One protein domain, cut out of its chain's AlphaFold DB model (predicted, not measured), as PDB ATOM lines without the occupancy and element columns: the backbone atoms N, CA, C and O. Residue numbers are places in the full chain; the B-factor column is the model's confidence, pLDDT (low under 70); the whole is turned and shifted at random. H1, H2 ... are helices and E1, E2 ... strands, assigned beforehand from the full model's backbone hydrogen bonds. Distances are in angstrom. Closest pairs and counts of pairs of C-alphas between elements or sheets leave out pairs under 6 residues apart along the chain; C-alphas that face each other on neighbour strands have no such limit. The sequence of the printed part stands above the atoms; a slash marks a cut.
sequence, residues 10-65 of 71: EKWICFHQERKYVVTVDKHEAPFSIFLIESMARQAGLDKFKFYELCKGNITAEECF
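This is residues 10 to 65 of the 71 residues of an uncharacterized protein of Entomomonas sp. F2A (UniProt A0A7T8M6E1). A long two-stranded hairpin, E1 and E2, forms one side of the domain, and the helix H1 packs lengthwise along E2. Beyond H1 the helix H2 crosses it nearly at a right angle, and the short helix H3 packs on H2, away from the hairpin, while the loop of residues 28 to 33 sticks out before H1. The printed part has 56 residues, with two named strands followed by three named helices in the order E1, E2, H1, H2, H3; the sheet, E1 - E2, is antiparallel, and the class is mixed, helices and strands. The whole is compact, with a radius of gyration of the C-alphas of 11.4 A and spans of 33 by 24 by 14 A.

E1, residues 10 to 16, and E2, residues 19 to 26, form an antiparallel hairpin, with 161 degrees between their N-to-C directions. C-alphas 11 and 24 face each other at 4.5 A. N 12 and O 23, at 2.8 A, and N 14 and O 21, at 2.9 A, are within hydrogen-bond range. H1, residues 34 to 44, has 9 pairs of C-alphas within 8 A of E2, the closest being those of Val 23 and Gln 43 at 5.5 A. E1 and H1 are apart. H2, residues 48 to 56, touches H1, the closest C-alphas being those of Ala 41 and Lys 48 at 5.4 A. Their lines stand about perpendicular, at 85 degrees. H3, residues 61 to 64, touches H2, the closest C-alphas being those of Lys 50 and Cys 64 at 6.5 A. H1 and H3 are apart, and E1 and E2 are each apart from H2 and H3. In H1 and H2 every O i to N i+4 pair is within hydrogen-bond range; H3 is too short for such a pair, and its one O i to N i+3 pair is within range.

E1 begins at C-alpha 10, at (-41.770, 12.849, 10.156), and is 19.6 A long from first to last C-alpha. E2 measures 22.7 A, H1 15.2 A, H2 12.2 A and H3 5.0 A. H1 begins at C-alpha 34, at (-52.897, 26.442, 12.846), and H3 ends at C-alpha 64, at (-41.945, 25.262, 28.408).

The two C-alphas farthest apart, those of Glu 18 and Pro 31, are 33.5 A apart. The printed part has no cut. The links E1 to E2, H1 to H2 and H2 to H3 are tight, and E2 to H1, with 7 residues, is short. The mean pLDDT of the printed part is 75.8; residues 16 to 19, 27 to 32, 61 and 64 to 65 are under 70.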
ATOM      1  N   GLU A  10     -42.861  13.154   9.238       75.62
ATOM      2  CA  GLU A  10     -41.770  12.849  10.156       75.62
ATOM      3  C   GLU A  10     -42.326  12.586  11.562       75.62
ATOM      4  O   GLU A  10     -43.338  13.152  11.965       75.62
ATOM      5  N   LYS A  11     -41.701  11.685  12.324       79.00
ATOM      6  CA  LYS A  11     -42.099  11.405  13.711       79.00
ATOM      7  C   LYS A  11     -40.948  11.737  14.636       79.00
ATOM      8  O   LYS A  11     -39.884  11.132  14.531       79.00
ATOM      9  N   TRP A  12     -41.177  12.653  15.560       80.94
ATOM     10  CA  TRP A  12     -40.244  12.985  16.624       80.94
ATOM     11  C   TRP A  12     -40.657  12.239  17.882       80.94
ATOM     12  O   TRP A  12     -41.823  12.247  18.275       80.94
ATOM     13  N   ILE A  13     -39.703  11.537  18.482       77.12
ATOM     14  CA  ILE A  13     -39.934  10.740  19.682       77.12
ATOM     15  C   ILE A  13     -39.090  11.339  20.796       77.12
ATOM     16  O   ILE A  13     -37.873  11.434  20.664       77.12
ATOM     17  N   CYS A  14     -39.738  11.708  21.894       75.62
ATOM     18  CA  CYS A  14     -39.086  12.142  23.119       75.62
ATOM     19  C   CYS A  14     -39.458  11.170  24.244       75.62
ATOM     20  O   CYS A  14     -40.622  10.797  24.392       75.62
ATOM     21  N   PHE A  15     -38.469  10.731  25.019       73.62
ATOM     22  CA  PHE A  15     -38.670   9.903  26.205       73.62
ATOM     23  C   PHE A  15     -38.385  10.759  27.438       73.62
ATOM     24  O   PHE A  15     -37.301  11.326  27.542       73.62
ATOM     25  N   HIS A  16     -39.342  10.862  28.359       65.81
ATOM     26  CA  HIS A  16     -39.185  11.636  29.588       65.81
ATOM     27  C   HIS A  16     -39.981  11.009  30.739       65.81
ATOM     28  O   HIS A  16     -41.174  10.761  30.577       65.81
ATOM     29  N   GLN A  17     -39.322  10.765  31.883       57.75
ATOM     30  CA  GLN A  17     -39.916  10.231  33.126       57.75
ATOM     31  C   GLN A  17     -40.941   9.109  32.870       57.75
ATOM     32  O   GLN A  17     -42.126   9.240  33.166       57.75
ATOM     33  N   GLU A  18     -40.485   8.036  32.215       69.44
ATOM     34  CA  GLU A  18     -41.284   6.853  31.830       69.44
ATOM     35  C   GLU A  18     -42.376   7.086  30.768       69.44
ATOM     36  O   GLU A  18     -43.033   6.139  30.328       69.44
ATOM     37  N   ARG A  19     -42.558   8.319  30.280       67.12
ATOM     38  CA  ARG A  19     -43.522   8.658  29.228       67.12
ATOM     39  C   ARG A  19     -42.837   8.866  27.887       67.12
ATOM     40  O   ARG A  19     -41.807   9.525  27.764       67.12
ATOM     41  N   LYS A  20     -43.451   8.301  26.851       77.31
ATOM     42  CA  LYS A  20     -43.038   8.462  25.460       77.31
ATOM     43  C   LYS A  20     -43.957   9.471  24.782       77.31
ATOM     44  O   LYS A  20     -45.131   9.181  24.561       77.31
ATOM     45  N   TYR A  21     -43.403  10.613  24.406       78.06
ATOM     46  CA  TYR A  21     -44.064  11.594  23.559       78.06
ATOM     47  C   TYR A  21     -43.721  11.288  22.108       78.06
ATOM     48  O   TYR A  21     -42.556  11.115  21.751       78.06
ATOM     49  N   VAL A  22     -44.748  11.180  21.270       80.25
ATOM     50  CA  VAL A  22     -44.593  10.972  19.830       80.25
ATOM     51  C   VAL A  22     -45.305  12.118  19.140       80.25
ATOM     52  O   VAL A  22     -46.526  12.212  19.208       80.25
ATOM     53  N   VAL A  23     -44.534  12.982  18.490       79.06
ATOM     54  CA  VAL A  23     -45.037  14.107  17.704       79.06
ATOM     55  C   VAL A  23     -44.907  13.747  16.235       79.06
ATOM     56  O   VAL A  23     -43.824  13.419  15.763       79.06
ATOM     57  N   THR A  24     -46.016  13.782  15.507       79.62
ATOM     58  CA  THR A  24     -46.020  13.594  14.053       79.62
ATOM     59  C   THR A  24     -46.029  14.963  13.369       79.62
ATOM     60  O   THR A  24     -46.953  15.745  13.580       79.62
ATOM     61  N   VAL A  25     -45.000  15.244  12.571       74.56
ATOM     62  CA  VAL A  25     -44.752  16.504  11.856       74.56
ATOM     63  C   VAL A  25     -44.948  16.269  10.364       74.56
ATOM     64  O   VAL A  25     -44.302  15.399   9.796       74.56
ATOM     65  N   ASP A  26     -45.816  17.033   9.704       71.12
ATOM     66  CA  ASP A  26     -45.955  16.969   8.245       71.12
ATOM     67  C   ASP A  26     -44.903  17.855   7.564       71.12
ATOM     68  O   ASP A  26     -44.825  19.049   7.845       71.12
ATOM     69  N   LYS A  27     -44.059  17.272   6.707       66.12
ATOM     70  CA  LYS A  27     -42.880  17.932   6.127       66.12
ATOM     71  C   LYS A  27     -43.197  18.809   4.910       66.12
ATOM     72  O   LYS A  27     -42.324  19.575   4.500       66.12
ATOM     73  N   HIS A  28     -44.373  18.690   4.290       59.50
ATOM     74  CA  HIS A  28     -44.558  19.181   2.914       59.50
ATOM     75  C   HIS A  28     -45.439  20.421   2.726       59.50
ATOM     76  O   HIS A  28     -45.523  20.899   1.598       59.50
ATOM     77  N   GLU A  29     -45.986  21.031   3.779       56.53
ATOM     78  CA  GLU A  29     -46.755  22.277   3.640       56.53
ATOM     79  C   GLU A  29     -46.261  23.363   4.601       56.53
ATOM     80  O   GLU A  29     -46.657  23.441   5.764       56.53
ATOM     81  N   ALA A  30     -45.384  24.230   4.093       53.25
ATOM     82  CA  ALA A  30     -45.228  25.570   4.641       53.25
ATOM     83  C   ALA A  30     -46.235  26.493   3.924       53.25
ATOM     84  O   ALA A  30     -46.248  26.497   2.690       53.25
ATOM     85  N   PRO A  31     -47.047  27.296   4.636       65.69
ATOM     86  CA  PRO A  31     -47.127  27.445   6.090       65.69
ATOM     87  C   PRO A  31     -47.872  26.288   6.775       65.69
ATOM     88  O   PRO A  31     -48.911  25.838   6.297       65.69
ATOM     89  N   PHE A  32     -47.383  25.865   7.944       69.94
ATOM     90  CA  PHE A  32     -48.101  24.902   8.774       69.94
ATOM     91  C   PHE A  32     -49.472  25.469   9.154       69.94
ATOM     92  O   PHE A  32     -49.578  26.594   9.650       69.94
ATOM     93  N   SER A  33     -50.525  24.682   8.949       74.75
ATOM     94  CA  SER A  33     -51.865  25.057   9.398       74.75
ATOM     95  C   SER A  33     -51.892  25.253  10.918       74.75
ATOM     96  O   SER A  33     -51.254  24.500  11.657       74.75
ATOM     97  N   ILE A  34     -52.680  26.219  11.404       79.94
ATOM     98  CA  ILE A  34     -52.897  26.442  12.846       79.94
ATOM     99  C   ILE A  34     -53.351  25.139  13.522       79.94
ATOM    100  O   ILE A  34     -52.883  24.817  14.610       79.94
ATOM    101  N   PHE A  35     -54.168  24.336  12.836       81.25
ATOM    102  CA  PHE A  35     -54.617  23.030  13.322       81.25
ATOM    103  C   PHE A  35     -53.475  22.017  13.487       81.25
ATOM    104  O   PHE A  35     -53.488  21.217  14.422       81.25
ATOM    105  N   LEU A  36     -52.467  22.049  12.604       77.75
ATOM    106  CA  LEU A  36     -51.286  21.193  12.720       77.75
ATOM    107  C   LEU A  36     -50.428  21.630  13.909       77.75
ATOM    108  O   LEU A  36     -49.991  20.786  14.686       77.75
ATOM    109  N   ILE A  37     -50.247  22.937  14.095       79.94
ATOM    110  CA  ILE A  37     -49.515  23.498  15.236       79.94
ATOM    111  C   ILE A  37     -50.214  23.138  16.552       79.94
ATOM    112  O   ILE A  37     -49.562  22.664  17.478       79.94
ATOM    113  N   GLU A  38     -51.539  23.278  16.629       83.25
ATOM    114  CA  GLU A  38     -52.328  22.863  17.795       83.25
ATOM    115  C   GLU A  38     -52.220  21.354  18.054       83.25
ATOM    116  O   GLU A  38     -52.067  20.928  19.200       83.25
ATOM    117  N   SER A  39     -52.244  20.538  16.998       82.50
ATOM    118  CA  SER A  39     -52.058  19.088  17.103       82.50
ATOM    119  C   SER A  39     -50.659  18.719  17.608       82.50
ATOM    120  O   SER A  39     -50.528  17.841  18.465       82.50
ATOM    121  N   MET A  40     -49.606  19.385  17.124       82.81
ATOM    122  CA  MET A  40     -48.226  19.174  17.581       82.81
ATOM    123  C   MET A  40     -48.038  19.628  19.031       82.81
ATOM    124  O   MET A  40     -47.482  18.873  19.828       82.81
ATOM    125  N   ALA A  41     -48.562  20.801  19.398       83.81
ATOM    126  CA  ALA A  41     -48.531  21.311  20.766       83.81
ATOM    127  C   ALA A  41     -49.219  20.333  21.730       83.81
ATOM    128  O   ALA A  41     -48.633  19.928  22.734       83.81
ATOM    129  N   ARG A  42     -50.407  19.833  21.361       82.12
ATOM    130  CA  ARG A  42     -51.134  18.827  22.144       82.12
ATOM    131  C   ARG A  42     -50.361  17.514  22.285       82.12
ATOM    132  O   ARG A  42     -50.343  16.951  23.376       82.12
ATOM    133  N   GLN A  43     -49.724  17.026  21.217       82.50
ATOM    134  CA  GLN A  43     -48.875  15.822  21.262       82.50
ATOM    135  C   GLN A  43     -47.640  16.017  22.156       82.50
ATOM    136  O   GLN A  43     -47.216  15.076  22.824       82.50
ATOM    137  N   ALA A  44     -47.091  17.233  22.196       79.19
ATOM    138  CA  ALA A  44     -45.972  17.611  23.054       79.19
ATOM    139  C   ALA A  44     -46.383  17.914  24.508       79.19
ATOM    140  O   ALA A  44     -45.515  18.119  25.347       79.19
ATOM    141  N   GLY A  45     -47.683  17.957  24.824       79.88
ATOM    142  CA  GLY A  45     -48.171  18.369  26.144       79.88
ATOM    143  C   GLY A  45     -48.002  19.867  26.426       79.88
ATOM    144  O   GLY A  45     -48.010  20.276  27.584       79.88
ATOM    145  N   LEU A  46     -47.841  20.679  25.379       80.75
ATOM    146  CA  LEU A  46     -47.691  22.126  25.451       80.75
ATOM    147  C   LEU A  46     -48.974  22.841  25.039       80.75
ATOM    148  O   LEU A  46     -49.763  22.356  24.227       80.75
ATOM    149  N   ASP A  47     -49.144  24.048  25.568       83.69
ATOM    150  CA  ASP A  47     -50.126  24.982  25.033       83.69
ATOM    151  C   ASP A  47     -49.658  25.539  23.675       83.69
ATOM    152  O   ASP A  47     -48.457  25.714  23.439       83.69
ATOM    153  N   LYS A  48     -50.603  25.842  22.778       80.69
ATOM    154  CA  LYS A  48     -50.304  26.348  21.430       80.69
ATOM    155  C   LYS A  48     -49.529  27.665  21.438       80.69
ATOM    156  O   LYS A  48     -48.690  27.863  20.564       80.69
ATOM    157  N   PHE A  49     -49.777  28.547  22.409       83.06
ATOM    158  CA  PHE A  49     -49.077  29.825  22.522       83.06
ATOM    159  C   PHE A  49     -47.618  29.598  22.910       83.06
ATOM    160  O   PHE A  49     -46.732  30.101  22.227       83.06
ATOM    161  N   LYS A  50     -47.366  28.745  23.911       82.25
ATOM    162  CA  LYS A  50     -46.003  28.345  24.295       82.25
ATOM    163  C   LYS A  50     -45.275  27.660  23.142       82.25
ATOM    164  O   LYS A  50     -44.139  27.996  22.839       82.25
ATOM    165  N   PHE A  51     -45.941  26.748  22.440       82.25
ATOM    166  CA  PHE A  51     -45.351  26.094  21.273       82.25
ATOM    167  C   PHE A  51     -44.983  27.106  20.174       82.25
ATOM    168  O   PHE A  51     -43.921  27.014  19.568       82.25
ATOM    169  N   TYR A  52     -45.826  28.116  19.949       81.50
ATOM    170  CA  TYR A  52     -45.565  29.166  18.969       81.50
ATOM    171  C   TYR A  52     -44.409  30.088  19.377       81.50
ATOM    172  O   TYR A  52     -43.569  30.428  18.545       81.50
ATOM    173  N   GLU A  53     -44.331  30.469  20.651       83.38
ATOM    174  CA  GLU A  53     -43.210  31.241  21.194       83.38
ATOM    175  C   GLU A  53     -41.897  30.453  21.175       83.38
ATOM    176  O   GLU A  53     -40.854  31.024  20.857       83.38
ATOM    177  N   LEU A  54     -41.953  29.139  21.413       82.25
ATOM    178  CA  LEU A  54     -40.816  28.228  21.288       82.25
ATOM    179  C   LEU A  54     -40.312  28.175  19.841       82.25
ATOM    180  O   LEU A  54     -39.119  28.322  19.594       82.25
ATOM    181  N   CYS A  55     -41.215  28.037  18.863       76.56
ATOM    182  CA  CYS A  55     -40.854  28.084  17.442       76.56
ATOM    183  C   CYS A  55     -40.284  29.445  17.014       76.56
ATOM    184  O   CYS A  55     -39.481  29.502  16.085       76.56
ATOM    185  N   LYS A  56     -40.696  30.535  17.671       81.25
ATOM    186  CA  LYS A  56     -40.153  31.884  17.453       81.25
ATOM    187  C   LYS A  56     -38.821  32.135  18.163       81.25
ATOM    188  O   LYS A  56     -38.181  33.137  17.866       81.25
ATOM    189  N   GLY A  57     -38.409  31.254  19.076       79.19
ATOM    190  CA  GLY A  57     -37.224  31.445  19.913       79.19
ATOM    191  C   GLY A  57     -37.405  32.491  21.017       79.19
ATOM    192  O   GLY A  57     -36.414  32.951  21.574       79.19
ATOM    193  N   ASN A  58     -38.647  32.875  21.329       83.50
ATOM    194  CA  ASN A  58     -38.951  33.817  22.410       83.50
ATOM    195  C   ASN A  58     -38.836  33.169  23.793       83.50
ATOM    196  O   ASN A  58     -38.568  33.864  24.767       83.50
ATOM    197  N   ILE A  59     -39.069  31.857  23.865       80.06
ATOM    198  CA  ILE A  59     -38.962  31.055  25.085       80.06
ATOM    199  C   ILE A  59     -38.168  29.791  24.786       80.06
ATOM    200  O   ILE A  59     -38.198  29.282  23.659       80.06
ATOM    201  N   THR A  60     -37.456  29.271  25.780       76.81
ATOM    202  CA  THR A  60     -36.702  28.024  25.615       76.81
ATOM    203  C   THR A  60     -37.573  26.806  25.927       76.81
ATOM    204  O   THR A  60     -38.609  26.885  26.597       76.81
ATOM    205  N   ALA A  61     -37.153  25.635  25.437       69.75
ATOM    206  CA  ALA A  61     -37.824  24.378  25.764       69.75
ATOM    207  C   ALA A  61     -37.815  24.119  27.284       69.75
ATOM    208  O   ALA A  61     -38.762  23.561  27.821       69.75
ATOM    209  N   GLU A  62     -36.789  24.587  27.992       70.25
ATOM    210  CA  GLU A  62     -36.650  24.440  29.444       70.25
ATOM    211  C   GLU A  62     -37.741  25.204  30.212       70.25
ATOM    212  O   GLU A  62     -38.287  24.693  31.186       70.25
ATOM    213  N   GLU A  63     -38.139  26.387  29.736       70.88
ATOM    214  CA  GLU A  63     -39.238  27.173  30.321       70.88
ATOM    215  C   GLU A  63     -40.620  26.599  29.988       70.88
ATOM    216  O   GLU A  63     -41.566  26.674  30.779       70.88
ATOM    217  N   CYS A  64     -40.745  25.995  28.806       68.00
ATOM    218  CA  CYS A  64     -41.945  25.262  28.408       68.00
ATOM    219  C   CYS A  64     -42.139  23.998  29.245       68.00
ATOM    220  O   CYS A  64     -43.276  23.583  29.489       68.00
ATOM    221  N   PHE A  65     -41.033  23.416  29.699       67.31
ATOM    222  CA  PHE A  65     -41.008  22.161  30.413       67.31
ATOM    223  C   PHE A  65     -40.113  22.222  31.665       67.31
ATOM    224  O   PHE A  65     -39.071  21.564  31.731       67.31
TER     225      PHE A  65